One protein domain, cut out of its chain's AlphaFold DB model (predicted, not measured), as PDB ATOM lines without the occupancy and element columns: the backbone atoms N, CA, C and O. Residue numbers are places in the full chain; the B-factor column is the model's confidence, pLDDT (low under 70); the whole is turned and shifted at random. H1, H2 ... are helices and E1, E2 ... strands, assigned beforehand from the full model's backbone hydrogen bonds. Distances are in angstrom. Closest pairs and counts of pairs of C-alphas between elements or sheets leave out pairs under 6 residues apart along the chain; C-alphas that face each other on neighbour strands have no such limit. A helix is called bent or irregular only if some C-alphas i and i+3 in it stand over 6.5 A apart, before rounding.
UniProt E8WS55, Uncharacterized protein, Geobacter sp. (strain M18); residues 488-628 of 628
ATOM      1  N   ARG A 488     128.099  33.732  70.363       88.38
ATOM      2  CA  ARG A 488     127.149  34.846  70.405       88.38
ATOM      3  C   ARG A 488     126.811  35.111  71.862       88.38
ATOM      4  O   ARG A 488     126.348  34.210  72.562       88.38
ATOM      5  N   ARG A 489     127.066  36.330  72.338       90.19
ATOM      6  CA  ARG A 489     126.593  36.737  73.663       90.19
ATOM      7  C   ARG A 489     125.068  36.925  73.612       90.19
ATOM      8  O   ARG A 489     124.564  37.376  72.586       90.19
ATOM      9  N   PRO A 490     124.329  36.601  74.690       92.38
ATOM     10  CA  PRO A 490     122.907  36.914  74.769       92.38
ATOM     11  C   PRO A 490     122.691  38.416  74.601       92.38
ATOM     12  O   PRO A 490     123.382  39.205  75.260       92.38
ATOM     13  N   SER A 491     121.756  38.792  73.731       92.69
ATOM     14  CA  SER A 491     121.329  40.181  73.581       92.69
ATOM     15  C   SER A 491     120.568  40.648  74.818       92.69
ATOM     16  O   SER A 491     120.105  39.841  75.626       92.69
ATOM     17  N   MET A 492     120.421  41.962  74.978       90.56
ATOM     18  CA  MET A 492     119.626  42.499  76.081       90.56
ATOM     19  C   MET A 492     118.158  42.066  75.988       90.56
ATOM     20  O   MET A 492     117.524  41.820  77.011       90.56
ATOM     21  N   ARG A 493     117.650  41.889  74.762       88.38
ATOM     22  CA  ARG A 493     116.332  41.303  74.514       88.38
ATOM     23  C   ARG A 493     116.259  39.868  75.033       88.38
ATOM     24  O   ARG A 493     115.355  39.560  75.797       88.38
ATOM     25  N   ASP A 494     117.249  39.036  74.699       90.25
ATOM     26  CA  ASP A 494     117.318  37.643  75.173       90.25
ATOM     27  C   ASP A 494     117.369  37.579  76.709       90.25
ATOM     28  O   ASP A 494     116.710  36.747  77.331       90.25
ATOM     29  N   LEU A 495     118.132  38.482  77.338       91.12
ATOM     30  CA  LEU A 495     118.222  38.568  78.795       91.12
ATOM     31  C   LEU A 495     116.912  39.014  79.438       91.12
ATOM     32  O   LEU A 495     116.522  38.454  80.460       91.12
ATOM     33  N   LEU A 496     116.235  40.009  78.863       89.31
ATOM     34  CA  LEU A 496     114.959  40.493  79.379       89.31
ATOM     35  C   LEU A 496     113.860  39.434  79.231       89.31
ATOM     36  O   LEU A 496     113.053  39.258  80.144       89.31
ATOM     37  N   ALA A 497     113.861  38.705  78.116       88.31
ATOM     38  CA  ALA A 497     112.959  37.584  77.879       88.31
ATOM     39  C   ALA A 497     113.178  36.456  78.901       88.31
ATOM     40  O   ALA A 497     112.218  35.892  79.423       88.31
ATOM     41  N   ALA A 498     114.439  36.171  79.238       91.38
ATOM     42  CA  ALA A 498     114.806  35.180  80.246       91.38
ATOM     43  C   ALA A 498     114.621  35.664  81.701       91.38
ATOM     44  O   ALA A 498     114.701  34.857  82.629       91.38
ATOM     45  N   TYR A 499     114.390  36.961  81.933       92.31
ATOM     46  CA  TYR A 499     114.293  37.534  83.274       92.31
ATOM     47  C   TYR A 499     112.911  37.287  83.901       92.31
ATOM     48  O   TYR A 499     111.903  37.878  83.505       92.31
ATOM     49  N   THR A 500     112.884  36.431  84.926       93.88
ATOM     50  CA  THR A 500     111.682  36.043  85.687       93.88
ATOM     51  C   THR A 500     111.500  36.810  87.001       93.88
ATOM     52  O   THR A 500     110.506  36.607  87.695       93.88
ATOM     53  N   GLY A 501     112.454  37.674  87.367       93.06
ATOM     54  CA  GLY A 501     112.404  38.459  88.601       93.06
ATOM     55  C   GLY A 501     111.434  39.642  88.538       93.06
ATOM     56  O   GLY A 501     110.789  39.908  87.523       93.06
ATOM     57  N   GLU A 502     111.362  40.404  89.632       92.62
ATOM     58  CA  GLU A 502     110.559  41.625  89.687       92.62
ATOM     59  C   GLU A 502     111.062  42.636  88.642       92.62
ATOM     60  O   GLU A 502     112.239  43.006  88.635       92.62
ATOM     61  N   ARG A 503     110.175  43.081  87.744       89.62
ATOM     62  CA  ARG A 503     110.479  44.020  86.649       89.62
ATOM     63  C   ARG A 503     110.441  45.485  87.106       89.62
ATOM     64  O   ARG A 503     109.944  46.352  86.392       89.62
ATOM     65  N   SER A 504     110.949  45.770  88.305       90.38
ATOM     66  CA  SER A 504     111.088  47.149  88.781       90.38
ATOM     67  C   SER A 504     112.178  47.879  87.988       90.38
ATOM     68  O   SER A 504     113.140  47.266  87.522       90.38
ATOM     69  N   LEU A 505     112.064  49.203  87.845       85.12
ATOM     70  CA  LEU A 505     113.019  50.007  87.068       85.12
ATOM     71  C   LEU A 505     114.457  49.853  87.591       85.12
ATOM     72  O   LEU A 505     115.397  49.741  86.812       85.12
ATOM     73  N   THR A 506     114.625  49.740  88.910       89.31
ATOM     74  CA  THR A 506     115.917  49.454  89.550       89.31
ATOM     75  C   THR A 506     116.468  48.080  89.166       89.31
ATOM     76  O   THR A 506     117.671  47.948  88.938       89.31
ATOM     77  N   ALA A 507     115.618  47.053  89.094       89.25
ATOM     78  CA  ALA A 507     116.036  45.708  88.714       89.25
ATOM     79  C   ALA A 507     116.400  45.626  87.225       89.25
ATOM     80  O   ALA A 507     117.440  45.070  86.875       89.25
ATOM     81  N   LEU A 508     115.609  46.268  86.363       88.38
ATOM     82  CA  LEU A 508     115.906  46.374  84.938       88.38
ATOM     83  C   LEU A 508     117.196  47.169  84.709       88.38
ATOM     84  O   LEU A 508     118.078  46.686  84.013       88.38
ATOM     85  N   ALA A 509     117.395  48.308  85.378       88.25
ATOM     86  CA  ALA A 509     118.627  49.093  85.272       88.25
ATOM     87  C   ALA A 509     119.893  48.275  85.594       88.25
ATOM     88  O   ALA A 509     120.940  48.496  84.984       88.25
ATOM     89  N   ARG A 510     119.807  47.315  86.527       89.38
ATOM     90  CA  ARG A 510     120.913  46.389  86.826       89.38
ATOM     91  C   ARG A 510     121.188  45.416  85.680       89.38
ATOM     92  O   ARG A 510     122.349  45.115  85.442       89.38
ATOM     93  N   LEU A 511     120.160  44.974  84.954       88.88
ATOM     94  CA  LEU A 511     120.308  44.128  83.763       88.88
ATOM     95  C   LEU A 511     121.090  44.854  82.650       88.88
ATOM     96  O   LEU A 511     121.932  44.244  81.992       88.88
ATOM     97  N   PHE A 512     120.845  46.162  82.480       83.75
ATOM     98  CA  PHE A 512     121.502  46.992  81.459       83.75
ATOM     99  C   PHE A 512     122.930  47.418  81.824       83.75
ATOM    100  O   PHE A 512     123.758  47.613  80.938       83.75
ATOM    101  N   ARG A 513     123.262  47.509  83.115       83.44
ATOM    102  CA  ARG A 513     124.623  47.796  83.604       83.44
ATOM    103  C   ARG A 513     125.476  46.532  83.667       83.44
ATOM    104  O   ARG A 513     125.989  46.161  84.720       83.44
ATOM    105  N   ARG A 514     125.589  45.844  82.534       73.25
ATOM    106  CA  ARG A 514     126.444  44.666  82.411       73.25
ATOM    107  C   ARG A 514     127.907  45.085  82.539       73.25
ATOM    108  O   ARG A 514     128.466  45.662  81.611       73.25
ATOM    109  N   ASP A 515     128.523  44.736  83.659       72.88
ATOM    110  CA  ASP A 515     129.976  44.624  83.741       72.88
ATOM    111  C   ASP A 515     130.365  43.299  83.079       72.88
ATOM    112  O   ASP A 515     130.368  42.241  83.707       72.88
ATOM    113  N   ASP A 516     130.588  43.334  81.762       83.88
ATOM    114  CA  ASP A 516     131.177  42.208  81.040       83.88
ATOM    115  C   ASP A 516     132.696  42.412  80.971       83.88
ATOM    116  O   ASP A 516     133.203  43.432  80.497       83.88
ATOM    117  N   ASP A 517     133.448  41.417  81.434       87.50
ATOM    118  CA  ASP A 517     134.912  41.467  81.443       87.50
ATOM    119  C   ASP A 517     135.512  41.557  80.032       87.50
ATOM    120  O   ASP A 517     136.674  41.934  79.868       87.50
ATOM    121  N   THR A 518     134.727  41.227  79.000       91.19
ATOM    122  CA  THR A 518     135.162  41.199  77.600       91.19
ATOM    123  C   THR A 518     134.770  42.437  76.801       91.19
ATOM    124  O   THR A 518     135.445  42.753  75.819       91.19
ATOM    125  N   PHE A 519     133.736  43.178  77.206       94.31
ATOM    126  CA  PHE A 519     133.374  44.429  76.547       94.31
ATOM    127  C   PHE A 519     132.584  45.367  77.460       94.31
ATOM    128  O   PHE A 519     131.843  44.934  78.330       94.31
ATOM    129  N   VAL A 520     132.695  46.669  77.212       95.12
ATOM    130  CA  VAL A 520     131.924  47.699  77.914       95.12
ATOM    131  C   VAL A 520     131.252  48.596  76.892       95.12
ATOM    132  O   VAL A 520     131.914  49.089  75.978       95.12
ATOM    133  N   GLN A 521     129.952  48.816  77.055       95.75
ATOM    134  CA  GLN A 521     129.191  49.782  76.274       95.75
ATOM    135  C   GLN A 521     128.908  51.027  77.121       95.75
ATOM    136  O   GLN A 521     128.444  50.909  78.252       95.75
ATOM    137  N   ASP A 522     129.165  52.205  76.560       95.56
ATOM    138  CA  ASP A 522     128.887  53.498  77.184       95.56
ATOM    139  C   ASP A 522     128.171  54.425  76.178       95.56
ATOM    140  O   ASP A 522     128.752  54.724  75.130       95.56
ATOM    141  N   PRO A 523     126.915  54.847  76.419       95.62
ATOM    142  CA  PRO A 523     126.087  54.526  77.586       95.62
ATOM    143  C   PRO A 523     125.669  53.038  77.637       95.62
ATOM    144  O   PRO A 523     125.651  52.363  76.600       95.62
ATOM    145  N   PRO A 524     125.279  52.511  78.819       94.50
ATOM    146  CA  PRO A 524     124.861  51.109  78.987       94.50
ATOM    147  C   PRO A 524     123.605  50.748  78.180       94.50
ATOM    148  O   PRO A 524     123.339  49.579  77.920       94.50
ATOM    149  N   LEU A 525     122.836  51.758  77.778       95.25
ATOM    150  CA  LEU A 525     121.704  51.661  76.874       95.25
ATOM    151  C   LEU A 525     121.674  52.923  76.015       95.25
ATOM    152  O   LEU A 525     121.737  54.026  76.555       95.25
ATOM    153  N   LEU A 526     121.559  52.765  74.698       96.62
ATOM    154  CA  LEU A 526     121.428  53.881  73.763       96.62
ATOM    155  C   LEU A 526     120.078  53.817  73.041       96.62
ATOM    156  O   LEU A 526     119.683  52.756  72.557       96.62
ATOM    157  N   LEU A 527     119.396  54.957  72.907       97.69
ATOM    158  CA  LEU A 527     118.263  55.055  71.990       97.69
ATOM    159  C   LEU A 527     118.767  55.207  70.548       97.69
ATOM    160  O   LEU A 527     119.540  56.116  70.255       97.69
ATOM    161  N   SER A 528     118.340  54.327  69.639       97.38
ATOM    162  CA  SER A 528     118.737  54.315  68.223       97.38
ATOM    163  C   SER A 528     118.013  55.400  67.413       97.38
ATOM    164  O   SER A 528     117.298  55.144  66.449       97.38
ATOM    165  N   ASP A 529     118.179  56.661  67.805       96.69
ATOM    166  CA  ASP A 529     117.548  57.808  67.141       96.69
ATOM    167  C   ASP A 529     118.202  58.188  65.792       96.69
ATOM    168  O   ASP A 529     117.663  59.006  65.038       96.69
ATOM    169  N   GLY A 530     119.331  57.552  65.459       93.69
ATOM    170  CA  GLY A 530     120.128  57.804  64.257       93.69
ATOM    171  C   GLY A 530     121.097  58.982  64.379       93.69
ATOM    172  O   GLY A 530     121.703  59.373  63.382       93.69
ATOM    173  N   THR A 531     121.243  59.556  65.573       96.06
ATOM    174  CA  THR A 531     122.115  60.704  65.858       96.06
ATOM    175  C   THR A 531     123.065  60.454  67.026       96.06
ATOM    176  O   THR A 531     124.217  60.890  66.977       96.06
ATOM    177  N   ALA A 532     122.622  59.728  68.049       96.25
ATOM    178  CA  ALA A 532     123.426  59.404  69.211       96.25
ATOM    179  C   ALA A 532     124.443  58.298  68.889       96.25
ATOM    180  O   ALA A 532     124.153  57.338  68.177       96.25
ATOM    181  N   THR A 533     125.650  58.424  69.437       97.12
ATOM    182  CA  THR A 533     126.700  57.406  69.304       97.12
ATOM    183  C   THR A 533     126.927  56.714  70.636       97.12
ATOM    184  O   THR A 533     126.814  57.341  71.688       97.12
ATOM    185  N   LEU A 534     127.263  55.428  70.590       97.44
ATOM    186  CA  LEU A 534     127.768  54.691  71.742       97.44
ATOM    187  C   LEU A 534     129.248  54.379  71.561       97.44
ATOM    188  O   LEU A 534     129.748  54.220  70.445       97.44
ATOM    189  N   LYS A 535     129.947  54.270  72.681       97.69
ATOM    190  CA  LYS A 535     131.327  53.825  72.771       97.69
ATOM    191  C   LYS A 535     131.337  52.368  73.214       97.69
ATOM    192  O   LYS A 535     130.980  52.049  74.343       97.69
ATOM    193  N   LEU A 536     131.793  51.485  72.336       96.94
ATOM    194  CA  LEU A 536     132.046  50.085  72.641       96.94
ATOM    195  C   LEU A 536     133.542  49.883  72.888       96.94
ATOM    196  O   LEU A 536     134.361  50.060  71.988       96.94
ATOM    197  N   THR A 537     133.907  49.496  74.104       96.88
ATOM    198  CA  THR A 537     135.274  49.116  74.470       96.88
ATOM    199  C   THR A 537     135.369  47.599  74.504       96.88
ATOM    200  O   THR A 537     134.852  46.982  75.425       96.88
ATOM    201  N   VAL A 538     136.026  46.988  73.524       95.44
ATOM    202  CA  VAL A 538     136.284  45.544  73.491       95.44
ATOM    203  C   VAL A 538     137.625  45.273  74.162       95.44
ATOM    204  O   VAL A 538     138.664  45.746  73.695       95.44
ATOM    205  N   ARG A 539     137.605  44.517  75.258       95.19
ATOM    206  CA  ARG A 539     138.796  44.198  76.043       95.19
ATOM    207  C   ARG A 539     139.501  42.970  75.484       95.19
ATOM    208  O   ARG A 539     138.855  42.034  75.019       95.19
ATOM    209  N   ASN A 540     140.833  42.968  75.526       90.06
ATOM    210  CA  ASN A 540     141.657  41.812  75.146       90.06
ATOM    211  C   ASN A 540     141.393  41.256  73.728       90.06
ATOM    212  O   ASN A 540     141.617  40.075  73.462       90.06
ATOM    213  N   ALA A 541     140.967  42.095  72.775       84.81
ATOM    214  CA  ALA A 541     140.686  41.663  71.396       84.81
ATOM    215  C   ALA A 541     141.962  41.301  70.594       84.81
ATOM    216  O   ALA A 541     141.899  40.804  69.463       84.81
ATOM    217  N   GLY A 542     143.134  41.534  71.193       85.69
ATOM    218  CA  GLY A 542     144.452  41.324  70.607       85.69
ATOM    219  C   GLY A 542     144.945  42.529  69.803       85.69
ATOM    220  O   GLY A 542     144.283  43.554  69.691       85.69
ATOM    221  N   ALA A 543     146.136  42.408  69.214       77.81
ATOM    222  CA  ALA A 543     146.805  43.534  68.549       77.81
ATOM    223  C   ALA A 543     146.193  43.950  67.194       77.81
ATOM    224  O   ALA A 543     146.560  44.987  66.649       77.81
ATOM    225  N   SER A 544     145.329  43.124  66.590       80.31
ATOM    226  CA  SER A 544     144.754  43.384  65.254       80.31
ATOM    227  C   SER A 544     143.417  42.642  65.037       80.31
ATOM    228  O   SER A 544     143.356  41.708  64.230       80.31
ATOM    229  N   PRO A 545     142.365  42.944  65.813       88.81
ATOM    230  CA  PRO A 545     141.018  42.447  65.555       88.81
ATOM    231  C   PRO A 545     140.428  43.067  64.281       88.81
ATOM    232  O   PRO A 545     140.733  44.206  63.930       88.81
ATOM    233  N   ARG A 546     139.557  42.317  63.598       78.62
ATOM    234  CA  ARG A 546     138.653  42.869  62.576       78.62
ATOM    235  C   ARG A 546     137.262  43.010  63.172       78.62
ATOM    236  O   ARG A 546     136.808  42.117  63.884       78.62
ATOM    237  N   PHE A 547     136.599  44.108  62.845       87.56
ATOM    238  CA  PHE A 547     135.257  44.411  63.320       87.56
ATOM    239  C   PHE A 547     134.291  44.382  62.143       87.56
ATOM    240  O   PHE A 547     134.562  44.981  61.104       87.56
ATOM    241  N   VAL A 548     133.173  43.683  62.309       78.00
ATOM    242  CA  VAL A 548     132.029  43.735  61.393       78.00
ATOM    243  C   VAL A 548     130.851  44.251  62.198       78.00
ATOM    244  O   VAL A 548     130.533  43.684  63.240       78.00
ATOM    245  N   ILE A 549     130.240  45.337  61.738       88.19
ATOM    246  CA  ILE A 549     129.119  45.982  62.420       88.19
ATOM    247  C   ILE A 549     127.852  45.686  61.627       88.19
ATOM    248  O   ILE A 549     127.838  45.862  60.409       88.19
ATOM    249  N   ALA A 550     126.818  45.218  62.320       79.62
ATOM    250  CA  ALA A 550     125.475  45.050  61.784       79.62
ATOM    251  C   ALA A 550     124.561  46.146  62.348       79.62
ATOM    252  O   ALA A 550     124.673  46.490  63.527       79.62
ATOM    253  N   HIS A 551     123.682  46.690  61.503       88.12
ATOM    254  CA  HIS A 551     122.696  47.726  61.846       88.12
ATOM    255  C   HIS A 551     123.293  48.975  62.526       88.12
ATOM    256  O   HIS A 551     122.727  49.560  63.452       88.12
ATOM    257  N   GLY A 552     124.471  49.398  62.063       90.75
ATOM    258  CA  GLY A 552     125.158  50.588  62.555       90.75
ATOM    259  C   GLY A 552     126.420  50.914  61.764       90.75
ATOM    260  O   GLY A 552     126.923  50.102  60.990       90.75
ATOM    261  N   ASN A 553     126.956  52.115  61.981       78.00
ATOM    262  CA  ASN A 553     128.174  52.605  61.336       78.00
ATOM    263  C   ASN A 553     129.256  52.920  62.374       78.00
ATOM    264  O   ASN A 553     128.983  53.579  63.375       78.00
ATOM    265  N   CYS A 554     130.503  52.503  62.124       92.50
ATOM    266  CA  CYS A 554     131.642  52.942  62.935       92.50
ATOM    267  C   CYS A 554     132.025  54.368  62.538       92.50
ATOM    268  O   CYS A 554     132.467  54.592  61.411       92.50
ATOM    269  N   THR A 555     131.882  55.327  63.447       85.06
ATOM    270  CA  THR A 555     132.298  56.717  63.213       85.06
ATOM    271  C   THR A 555     133.770  56.925  63.557       85.06
ATOM    272  O   THR A 555     134.451  57.726  62.914       85.06
ATOM    273  N   ARG A 556     134.289  56.181  64.540       89.69
ATOM    274  CA  ARG A 556     135.701  56.204  64.928       89.69
ATOM    275  C   ARG A 556     136.133  54.862  65.505       89.69
ATOM    276  O   ARG A 556     135.411  54.244  66.278       89.69
ATOM    277  N   ILE A 557     137.361  54.461  65.197       92.75
ATOM    278  CA  ILE A 557     138.022  53.302  65.794       92.75
ATOM    279  C   ILE A 557     139.405  53.703  66.304       92.75
ATOM    280  O   ILE A 557     140.141  54.414  65.618       92.75
ATOM    281  N   ARG A 558     139.763  53.269  67.514       93.44
ATOM    282  CA  ARG A 558     141.098  53.485  68.088       93.44
ATOM    283  C   ARG A 558     141.523  52.315  68.968       93.44
ATOM    284  O   ARG A 558     140.701  51.733  69.676       93.44
ATOM    285  N   ALA A 559     142.814  52.004  68.947       92.50
ATOM    286  CA  ALA A 559     143.413  51.139  69.953       92.50
ATOM    287  C   ALA A 559     143.484  51.906  71.284       92.50
ATOM    288  O   ALA A 559     143.908  53.062  71.315       92.50
ATOM    289  N   GLY A 560     143.007  51.285  72.357       90.12
ATOM    290  CA  GLY A 560     143.176  51.743  73.731       90.12
ATOM    291  C   GLY A 560     144.408  51.118  74.385       90.12
ATOM    292  O   GLY A 560     145.167  50.378  73.758       90.12
ATOM    293  N   GLU A 561     144.595  51.409  75.668       91.75
ATOM    294  CA  GLU A 561     145.645  50.798  76.487       91.75
ATOM    295  C   GLU A 561     145.382  49.297  76.689       91.75
ATOM    296  O   GLU A 561     144.252  48.828  76.538       91.75
ATOM    297  N   GLU A 562     146.437  48.532  76.985       89.38
ATOM    298  CA  GLU A 562     146.351  47.105  77.353       89.38
ATOM    299  C   GLU A 562     145.683  46.189  76.304       89.38
ATOM    300  O   GLU A 562     145.165  45.121  76.614       89.38
ATOM    301  N   GLY A 563     145.705  46.576  75.023       85.94
ATOM    302  CA  GLY A 563     145.096  45.776  73.951       85.94
ATOM    303  C   GLY A 563     143.569  45.891  73.878       85.94
ATOM    304  O   GLY A 563     142.919  45.069  73.222       85.94
ATOM    305  N   ASN A 564     143.005  46.915  74.520       94.12
ATOM    306  CA  ASN A 564     141.611  47.299  74.371       94.12
ATOM    307  C   ASN A 564     141.379  47.969  73.011       94.12
ATOM    308  O   ASN A 564     142.256  48.635  72.466       94.12
ATOM    309  N   TRP A 565     140.174  47.833  72.470       95.81
ATOM    310  CA  TRP A 565     139.749  48.519  71.253       95.81
ATOM    311  C   TRP A 565     138.504  49.327  71.532       95.81
ATOM    312  O   TRP A 565     137.541  48.809  72.083       95.81
ATOM    313  N   ILE A 566     138.527  50.597  71.148       96.94
ATOM    314  CA  ILE A 566     137.424  51.522  71.368       96.94
ATOM    315  C   ILE A 566     136.806  51.845  70.011       96.94
ATOM    316  O   ILE A 566     137.472  52.410  69.138       96.94
ATOM    317  N   LEU A 567     135.532  51.504  69.861       97.19
ATOM    318  CA  LEU A 567     134.707  51.792  68.699       97.19
ATOM    319  C   LEU A 567     133.645  52.817  69.092       97.19
ATOM    320  O   LEU A 567     132.890  52.589  70.031       97.19
ATOM    321  N   GLU A 568     133.569  53.927  68.371       96.44
ATOM    322  CA  GLU A 568     132.419  54.830  68.401       96.44
ATOM    323  C   GLU A 568     131.471  54.386  67.280       96.44
ATOM    324  O   GLU A 568     131.868  54.289  66.112       96.44
ATOM    325  N   ILE A 569     130.246  54.021  67.651       97.06
ATOM    326  CA  ILE A 569     129.258  53.397  66.770       97.06
ATOM    327  C   ILE A 569     127.997  54.248  66.779       97.06
ATOM    328  O   ILE A 569     127.493  54.598  67.843       97.06
ATOM    329  N   LEU A 570     127.491  54.556  65.587       96.56
ATOM    330  CA  LEU A 570     126.201  55.189  65.342       96.56
ATOM    331  C   LEU A 570     125.216  54.113  64.859       96.56
ATOM    332  O   LEU A 570     125.316  53.709  63.694       96.56
ATOM    333  N   PRO A 571     124.311  53.604  65.713       97.12
ATOM    334  CA  PRO A 571     123.300  52.641  65.286       97.12
ATOM    335  C   PRO A 571     122.364  53.224  64.224       97.12
ATOM    336  O   PRO A 571     122.130  54.435  64.177       97.12
ATOM    337  N   GLU A 572     121.815  52.360  63.372       93.19
ATOM    338  CA  GLU A 572     120.788  52.758  62.407       93.19
ATOM    339  C   GLU A 572     119.534  53.268  63.124       93.19
ATOM    340  O   GLU A 572     119.128  52.747  64.162       93.19
ATOM    341  N   LYS A 573     118.901  54.302  62.567       96.00
ATOM    342  CA  LYS A 573     117.683  54.874  63.141       96.00
ATOM    343  C   LYS A 573     116.590  53.803  63.228       96.00
ATOM    344  O   LYS A 573     116.204  53.257  62.201       96.00
ATOM    345  N   GLY A 574     116.064  53.555  64.424       94.12
ATOM    346  CA  GLY A 574     114.972  52.608  64.647       94.12
ATOM    347  C   GLY A 574     115.395  51.151  64.892       94.12
ATOM    348  O   GLY A 574     114.529  50.328  65.164       94.12
ATOM    349  N   THR A 575     116.688  50.806  64.826       94.88
ATOM    350  CA  THR A 575     117.133  49.406  65.001       94.88
ATOM    351  C   THR A 575     116.952  48.890  66.435       94.88
ATOM    352  O   THR A 575     117.099  49.648  67.401       94.88
ATOM    353  N   LEU A 576     116.685  47.583  66.555       95.12
ATOM    354  CA  LEU A 576     116.574  46.814  67.804       95.12
ATOM    355  C   LEU A 576     117.764  45.868  68.039       95.12
ATOM    356  O   LEU A 576     117.895  45.292  69.118       95.12
ATOM    357  N   ASP A 577     118.601  45.668  67.027       92.56
ATOM    358  CA  ASP A 577     119.439  44.481  66.862       92.56
ATOM    359  C   ASP A 577     120.832  44.804  66.295       92.56
ATOM    360  O   ASP A 577     121.457  43.998  65.605       92.56
ATOM    361  N   ALA A 578     121.368  45.971  66.653       95.12
ATOM    362  CA  ALA A 578     122.743  46.324  66.323       95.12
ATOM    363  C   ALA A 578     123.752  45.406  67.033       95.12
ATOM    364  O   ALA A 578     123.632  45.112  68.224       95.12
ATOM    365  N   SER A 579     124.782  44.960  66.311       95.56
ATOM    366  CA  SER A 579     125.819  44.084  66.866       95.56
ATOM    367  C   SER A 579     127.203  44.370  66.290       95.56
ATOM    368  O   SER A 579     127.361  44.918  65.197       95.56
ATOM    369  N   VAL A 580     128.230  43.987  67.051       95.94
ATOM    370  CA  VAL A 580     129.629  44.026  66.621       95.94
ATOM    371  C   VAL A 580     130.212  42.628  66.702       95.94
ATOM    372  O   VAL A 580     130.378  42.063  67.781       95.94
ATOM    373  N   ALA A 581     130.577  42.072  65.553       88.06
ATOM    374  CA  ALA A 581     131.356  40.850  65.490       88.06
ATOM    375  C   ALA A 581     132.849  41.184  65.508       88.06
ATOM    376  O   ALA A 581     133.362  41.868  64.620       88.06
ATOM    377  N   VAL A 582     133.547  40.662  66.515       90.88
ATOM    378  CA  VAL A 582     134.998  40.780  66.664       90.88
ATOM    379  C   VAL A 582     135.638  39.486  66.201       90.88
ATOM    380  O   VAL A 582     135.394  38.408  66.745       90.88
ATOM    381  N   LEU A 583     136.478  39.605  65.183       78.50
ATOM    382  CA  LEU A 583     137.269  38.515  64.637       78.50
ATOM    383  C   LEU A 583     138.674  38.611  65.241       78.50
ATOM    384  O   LEU A 583     139.474  39.470  64.855       78.50
ATOM    385  N   SER A 584     138.952  37.748  66.221       81.81
ATOM    386  CA  SER A 584     140.221  37.697  66.959       81.81
ATOM    387  C   SER A 584     140.934  36.347  66.770       81.81
ATOM    388  O   SER A 584     140.508  35.506  65.983       81.81
ATOM    389  N   ALA A 585     142.052  36.128  67.478       68.06
ATOM    390  CA  ALA A 585     142.775  34.846  67.443       68.06
ATOM    391  C   ALA A 585     141.921  33.680  67.936       68.06
ATOM    392  O   ALA A 585     142.069  32.566  67.450       68.06
ATOM    393  N   GLY A 586     141.076  33.961  68.929       72.25
ATOM    394  CA  GLY A 586     140.299  32.962  69.653       72.25
ATOM    395  C   GLY A 586     138.984  32.588  68.976       72.25
ATOM    396  O   GLY A 586     138.267  31.747  69.506       72.25
ATOM    397  N   GLY A 587     138.662  33.194  67.828       75.19
ATOM    398  CA  GLY A 587     137.421  32.960  67.097       75.19
ATOM    399  C   GLY A 587     136.639  34.240  66.811       75.19
ATOM    400  O   GLY A 587     137.156  35.359  66.908       75.19
ATOM    401  N   ARG A 588     135.379  34.046  66.419       83.19
ATOM    402  CA  ARG A 588     134.396  35.112  66.220       83.19
ATOM    403  C   ARG A 588     133.535  35.212  67.471       83.19
ATOM    404  O   ARG A 588     132.822  34.262  67.790       83.19
ATOM    405  N   THR A 589     133.562  36.369  68.116       88.62
ATOM    406  CA  THR A 589     132.630  36.694  69.199       88.62
ATOM    407  C   THR A 589     131.721  37.815  68.734       88.62
ATOM    408  O   THR A 589     132.195  38.835  68.232       88.62
ATOM    409  N   GLU A 590     130.416  37.601  68.840       91.19
ATOM    410  CA  GLU A 590     129.416  38.616  68.527       91.19
ATOM    411  C   GLU A 590     128.931  39.279  69.814       91.19
ATOM    412  O   GLU A 590     128.444  38.608  70.731       91.19
ATOM    413  N   PHE A 591     129.074  40.602  69.850       95.06
ATOM    414  CA  PHE A 591     128.643  41.474  70.929       95.06
ATOM    415  C   PHE A 591     127.383  42.228  70.481       95.06
ATOM    416  O   PHE A 591     127.497  43.198  69.726       95.06
ATOM    417  N   PRO A 592     126.180  41.777  70.876       96.00
ATOM    418  CA  PRO A 592     124.963  42.544  70.652       96.00
ATOM    419  C   PRO A 592     125.025  43.835  71.474       96.00
ATOM    420  O   PRO A 592     125.378  43.810  72.655       96.00
ATOM    421  N   LEU A 593     124.692  44.954  70.840       96.31
ATOM    422  CA  LEU A 593     124.640  46.260  71.481       96.31
ATOM    423  C   LEU A 593     123.307  46.402  72.227       96.31
ATOM    424  O   LEU A 593     122.260  45.958  71.755       96.31
ATOM    425  N   ALA A 594     123.334  47.031  73.397       96.12
ATOM    426  CA  ALA A 594     122.129  47.405  74.126       96.12
ATOM    427  C   ALA A 594     121.569  48.695  73.513       96.12
ATOM    428  O   ALA A 594     121.905  49.805  73.942       96.12
ATOM    429  N   VAL A 595     120.763  48.529  72.465       96.62
ATOM    430  CA  VAL A 595     120.089  49.609  71.736       96.62
ATOM    431  C   VAL A 595     118.582  49.382  71.712       96.62
ATOM    432  O   VAL A 595     118.121  48.239  71.735       96.62
ATOM    433  N   ALA A 596     117.806  50.460  71.676       97.31
ATOM    434  CA  ALA A 596     116.364  50.397  71.456       97.31
ATOM    435  C   ALA A 596     115.888  51.618  70.657       97.31
ATOM    436  O   ALA A 596     116.396  52.716  70.881       97.31
ATOM    437  N   PRO A 597     114.903  51.482  69.762       97.44
ATOM    438  CA  PRO A 597     114.300  52.625  69.104       97.44
ATOM    439  C   PRO A 597     113.599  53.531  70.129       97.44
ATOM    440  O   PRO A 597     113.001  53.037  71.090       97.44
ATOM    441  N   PRO A 598     113.607  54.857  69.927       97.75
ATOM    442  CA  PRO A 598     112.642  55.745  70.562       97.75
ATOM    443  C   PRO A 598     111.210  55.227  70.370       97.75
ATOM    444  O   PRO A 598     110.875  54.775  69.275       97.75
ATOM    445  N   LEU A 599     110.337  55.356  71.378       96.75
ATOM    446  CA  LEU A 599     108.930  54.913  71.282       96.75
ATOM    447  C   LEU A 599     108.203  55.477  70.048       96.75
ATOM    448  O   LEU A 599     107.380  54.796  69.450       96.75
ATOM    449  N   ALA A 600     108.545  56.698  69.625       96.12
ATOM    450  CA  ALA A 600     107.977  57.333  68.435       96.12
ATOM    451  C   ALA A 600     108.378  56.665  67.102       96.12
ATOM    452  O   ALA A 600     107.762  56.944  66.077       96.12
ATOM    453  N   LEU A 601     109.428  55.839  67.100       93.00
ATOM    454  CA  LEU A 601     109.938  55.122  65.928       93.00
ATOM    455  C   LEU A 601     109.617  53.621  65.963       93.00
ATOM    456  O   LEU A 601     109.958  52.920  65.017       93.00
ATOM    457  N   PHE A 602     108.998  53.122  67.035       96.19
ATOM    458  CA  PHE A 602     108.740  51.698  67.220       96.19
ATOM    459  C   PHE A 602     107.334  51.305  66.749       96.19
ATOM    460  O   PHE A 602     106.335  51.836  67.240       96.19
ATOM    461  N   ASP A 603     107.250  50.338  65.832       92.56
ATOM    462  CA  ASP A 603     105.982  49.757  65.382       92.56
ATOM    463  C   ASP A 603     105.656  48.478  66.169       92.56
ATOM    464  O   ASP A 603     106.088  47.370  65.836       92.56
ATOM    465  N   ARG A 604     104.842  48.638  67.220       95.06
ATOM    466  CA  ARG A 604     104.368  47.533  68.069       95.06
ATOM    467  C   ARG A 604     103.667  46.432  67.275       95.06
ATOM    468  O   ARG A 604     103.768  45.267  67.656       95.06
ATOM    469  N   ALA A 605     102.950  46.778  66.205       90.44
ATOM    470  CA  ALA A 605     102.195  45.802  65.427       90.44
ATOM    471  C   ALA A 605     103.116  44.905  64.588       90.44
ATOM    472  O   ALA A 605     102.802  43.733  64.391       90.44
ATOM    473  N   ALA A 606     104.244  45.443  64.121       84.50
ATOM    474  CA  ALA A 606     105.212  44.707  63.314       84.50
ATOM    475  C   ALA A 606     106.119  43.794  64.158       84.50
ATOM    476  O   ALA A 606     106.382  42.658  63.769       84.50
ATOM    477  N   GLU A 607     106.575  44.276  65.316       88.44
ATOM    478  CA  GLU A 607     107.639  43.631  66.106       88.44
ATOM    479  C   GLU A 607     107.117  42.718  67.236       88.44
ATOM    480  O   GLU A 607     107.853  41.895  67.785       88.44
ATOM    481  N   GLY A 608     105.833  42.837  67.583       92.69
ATOM    482  CA  GLY A 608     105.176  42.017  68.598       92.69
ATOM    483  C   GLY A 608     105.388  42.483  70.045       92.69
ATOM    484  O   GLY A 608     106.170  43.382  70.355       92.69
ATOM    485  N   GLU A 609     104.652  41.850  70.961       92.31
ATOM    486  CA  GLU A 609     104.550  42.260  72.372       92.31
ATOM    487  C   GLU A 609     105.860  42.127  73.162       92.31
ATOM    488  O   GLU A 609     106.146  42.934  74.046       92.31
ATOM    489  N   GLU A 610     106.692  41.137  72.837       87.88
ATOM    490  CA  GLU A 610     107.976  40.942  73.516       87.88
ATOM    491  C   GLU A 610     108.951  42.088  73.208       87.88
ATOM    492  O   GLU A 610     109.549  42.669  74.120       87.88
ATOM    493  N   ALA A 611     109.060  42.467  71.930       91.19
ATOM    494  CA  ALA A 611     109.844  43.621  71.508       91.19
ATOM    495  C   ALA A 611     109.268  44.919  72.086       91.19
ATOM    496  O   ALA A 611     110.027  45.759  72.562       91.19
ATOM    497  N   ALA A 612     107.939  45.052  72.138       94.00
ATOM    498  CA  ALA A 612     107.280  46.212  72.731       94.00
ATOM    499  C   ALA A 612     107.634  46.390  74.210       94.00
ATOM    500  O   ALA A 612     108.032  47.480  74.621       94.00
ATOM    501  N   SER A 613     107.586  45.307  74.988       90.44
ATOM    502  CA  SER A 613     107.968  45.331  76.401       90.44
ATOM    503  C   SER A 613     109.439  45.723  76.592       90.44
ATOM    504  O   SER A 613     109.752  46.498  77.499       90.44
ATOM    505  N   TYR A 614     110.337  45.240  75.724       93.19
ATOM    506  CA  TYR A 614     111.743  45.647  75.726       93.19
ATOM    507  C   TYR A 614     111.914  47.139  75.421       93.19
ATOM    508  O   TYR A 614     112.613  47.836  76.159       93.19
ATOM    509  N   VAL A 615     111.259  47.646  74.375       95.50
ATOM    510  CA  VAL A 615     111.368  49.050  73.958       95.50
ATOM    511  C   VAL A 615     110.808  49.999  75.010       95.50
ATOM    512  O   VAL A 615     111.451  51.003  75.314       95.50
ATOM    513  N   GLU A 616     109.657  49.686  75.603       94.56
ATOM    514  CA  GLU A 616     109.062  50.483  76.681       94.56
ATOM    515  C   GLU A 616     110.002  50.563  77.891       94.56
ATOM    516  O   GLU A 616     110.315  51.657  78.367       94.56
ATOM    517  N   ALA A 617     110.530  49.419  78.341       91.56
ATOM    518  CA  ALA A 617     111.491  49.365  79.439       91.56
ATOM    519  C   ALA A 617     112.773  50.153  79.127       91.56
ATOM    520  O   ALA A 617     113.261  50.914  79.964       91.56
ATOM    521  N   ALA A 618     113.307  49.998  77.915       94.31
ATOM    522  CA  ALA A 618     114.507  50.685  77.470       94.31
ATOM    523  C   ALA A 618     114.314  52.211  77.415       94.31
ATOM    524  O   ALA A 618     115.162  52.959  77.899       94.31
ATOM    525  N   ASN A 619     113.184  52.690  76.892       95.50
ATOM    526  CA  ASN A 619     112.885  54.123  76.830       95.50
ATOM    527  C   ASN A 619     112.712  54.735  78.228       95.50
ATOM    528  O   ASN A 619     113.245  55.814  78.488       95.50
ATOM    529  N   LEU A 620     112.040  54.034  79.147       93.44
ATOM    530  CA  LEU A 620     111.916  54.468  80.544       93.44
ATOM    531  C   LEU A 620     113.283  54.569  81.238       93.44
ATOM    532  O   LEU A 620     113.548  55.528  81.963       93.44
ATOM    533  N   LEU A 621     114.173  53.603  80.997       91.00
ATOM    534  CA  LEU A 621     115.525  53.610  81.556       91.00
ATOM    535  C   LEU A 621     116.407  54.704  80.959       91.00
ATOM    536  O   LEU A 621     117.119  55.378  81.700       91.00
ATOM    537  N   ALA A 622     116.351  54.904  79.642       91.94
ATOM    538  CA  ALA A 622     117.100  55.953  78.962       91.94
ATOM    539  C   ALA A 622     116.725  57.350  79.487       91.94
ATOM    540  O   ALA A 622     117.615  58.165  79.721       91.94
ATOM    541  N   ALA A 623     115.437  57.595  79.765       90.81
ATOM    542  CA  ALA A 623     114.986  58.833  80.402       90.81
ATOM    543  C   ALA A 623     115.597  59.015  81.804       90.81
ATOM    544  O   ALA A 623     116.145  60.071  82.106       90.81
ATOM    545  N   GLY A 624     115.596  57.962  82.630       85.56
ATOM    546  CA  GLY A 624     116.178  58.002  83.978       85.56
ATOM    547  C   GLY A 624     117.711  58.107  84.022       85.56
ATOM    548  O   GLY A 624     118.261  58.555  85.028       85.56
ATOM    549  N   PHE A 625     118.420  57.706  82.959       77.88
ATOM    550  CA  PHE A 625     119.866  57.923  82.836       77.88
ATOM    551  C   PHE A 625     120.223  59.362  82.456       77.88
ATOM    552  O   PHE A 625     121.324  59.788  82.779       77.88
ATOM    553  N   SER A 626     119.318  60.106  81.811       71.50
ATOM    554  CA  SER A 626     119.567  61.492  81.395       71.50
ATOM    555  C   SER A 626     119.444  62.517  82.530       71.50
ATOM    556  O   SER A 626     119.878  63.653  82.357       71.50
ATOM    557  N   GLU A 627     118.831  62.153  83.660       67.25
ATOM    558  CA  GLU A 627     118.647  63.036  84.826       67.25
ATOM    559  C   GLU A 627     119.811  62.982  85.836       67.25
ATOM    560  O   GLU A 627     119.776  63.679  86.851       67.25
ATOM    561  N   ARG A 628     120.837  62.160  85.584       54.06
ATOM    562  CA  ARG A 628     122.065  62.066  86.393       54.06
ATOM    563  C   ARG A 628     123.262  62.542  85.595       54.06
ATOM    564  O   ARG A 628     124.165  63.119  86.237       54.06
TER     565      ARG A 628
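AT A GLANCE: This is residues 488 to 628 of the 628 residues of an uncharacterized protein of Geobacter sp. (strain M18) (UniProt E8WS55). Two antiparallel sheets, E1 E2 E5 E4 and E3 E6 E7, are stacked as a sandwich at one end of the domain, and three crossed helices, the short H1 and H2 with the long H3, form a cluster at the other end, over neither sheet. The chain passes from one sheet to the other three times, at the links E2 to E3, E3 to E4 and E5 to E6. The 141 printed residues hold, in order, H1 H2 E1 E2 E3 E4 E5 E6 E7 H3, of mixed class. The whole is compact, with a radius of gyration of the C-alphas of 15.0 A and spans of 42 by 30 by 29 A.

HOW THE PARTS SIT: H1, residues 492 to 498, touches H2, residues 505 to 512, at a steep tilt of 63 degrees; their closest C-alphas, of Met 492 and Phe 512, are 7.3 A apart. E1, residues 519 to 522, and E2, residues 534 to 538, form a hairpin, with N 520 and O 537 2.8 A apart. E3, residues 546 to 550, and E4, residues 552 to 559, meet only through their link. E4 forms a hairpin with E5, residues 565 to 571, with N 553 and O 570 2.9 A apart. E5 is also the antiparallel neighbour of E2, with N 536 and O 567 2.8 A apart. E6, residues 579 to 584, pairs with E3, N 548 and O 581 being 2.9 A apart, and forms a hairpin with E7, residues 587 to 592, N 580 and O 591 being 2.9 A apart. The parts of the two sheets that face each other are 10.5 A centre to centre. H3, residues 604 to 626, touches H1 with residues 610 to 614 alone, closest at the C-alphas of Arg 493 and Tyr 614, 6.4 A. With residues 617 to 621 alone it touches H2, about perpendicular at 80 degrees, closest at the C-alphas of Ala 509 and Leu 621, 6.6 A. Every O i to N i+4 pair is within hydrogen-bond range in H1 and H2, and 16 of 19 in H3.

IN THESE COORDINATES: H1 begins at C-alpha 492 (119.626, 42.499, 76.081). E4 spans 19.7 A and bends by 63 degrees at residue 555; E5 spans 18.0 A. H3 spans 24.6 A, ending at C-alpha 626 (119.567, 61.492, 81.395); it is irregular, with C-alphas 606 and 609 9.4 A apart, and has a kink of 84 degrees near residue 611.

THE WHOLE: The C-alphas farthest apart, of Glu 562 and Ala 605, are 45.8 A apart. The printed part has no cut. The links E1 to E2 and E7 to H3 are long, and in them residues 526 to 527 pair in parallel with residues 595 to 596. Mean pLDDT of the printed part is 90.2; residue 585 and residues 627 to 628 are under 70.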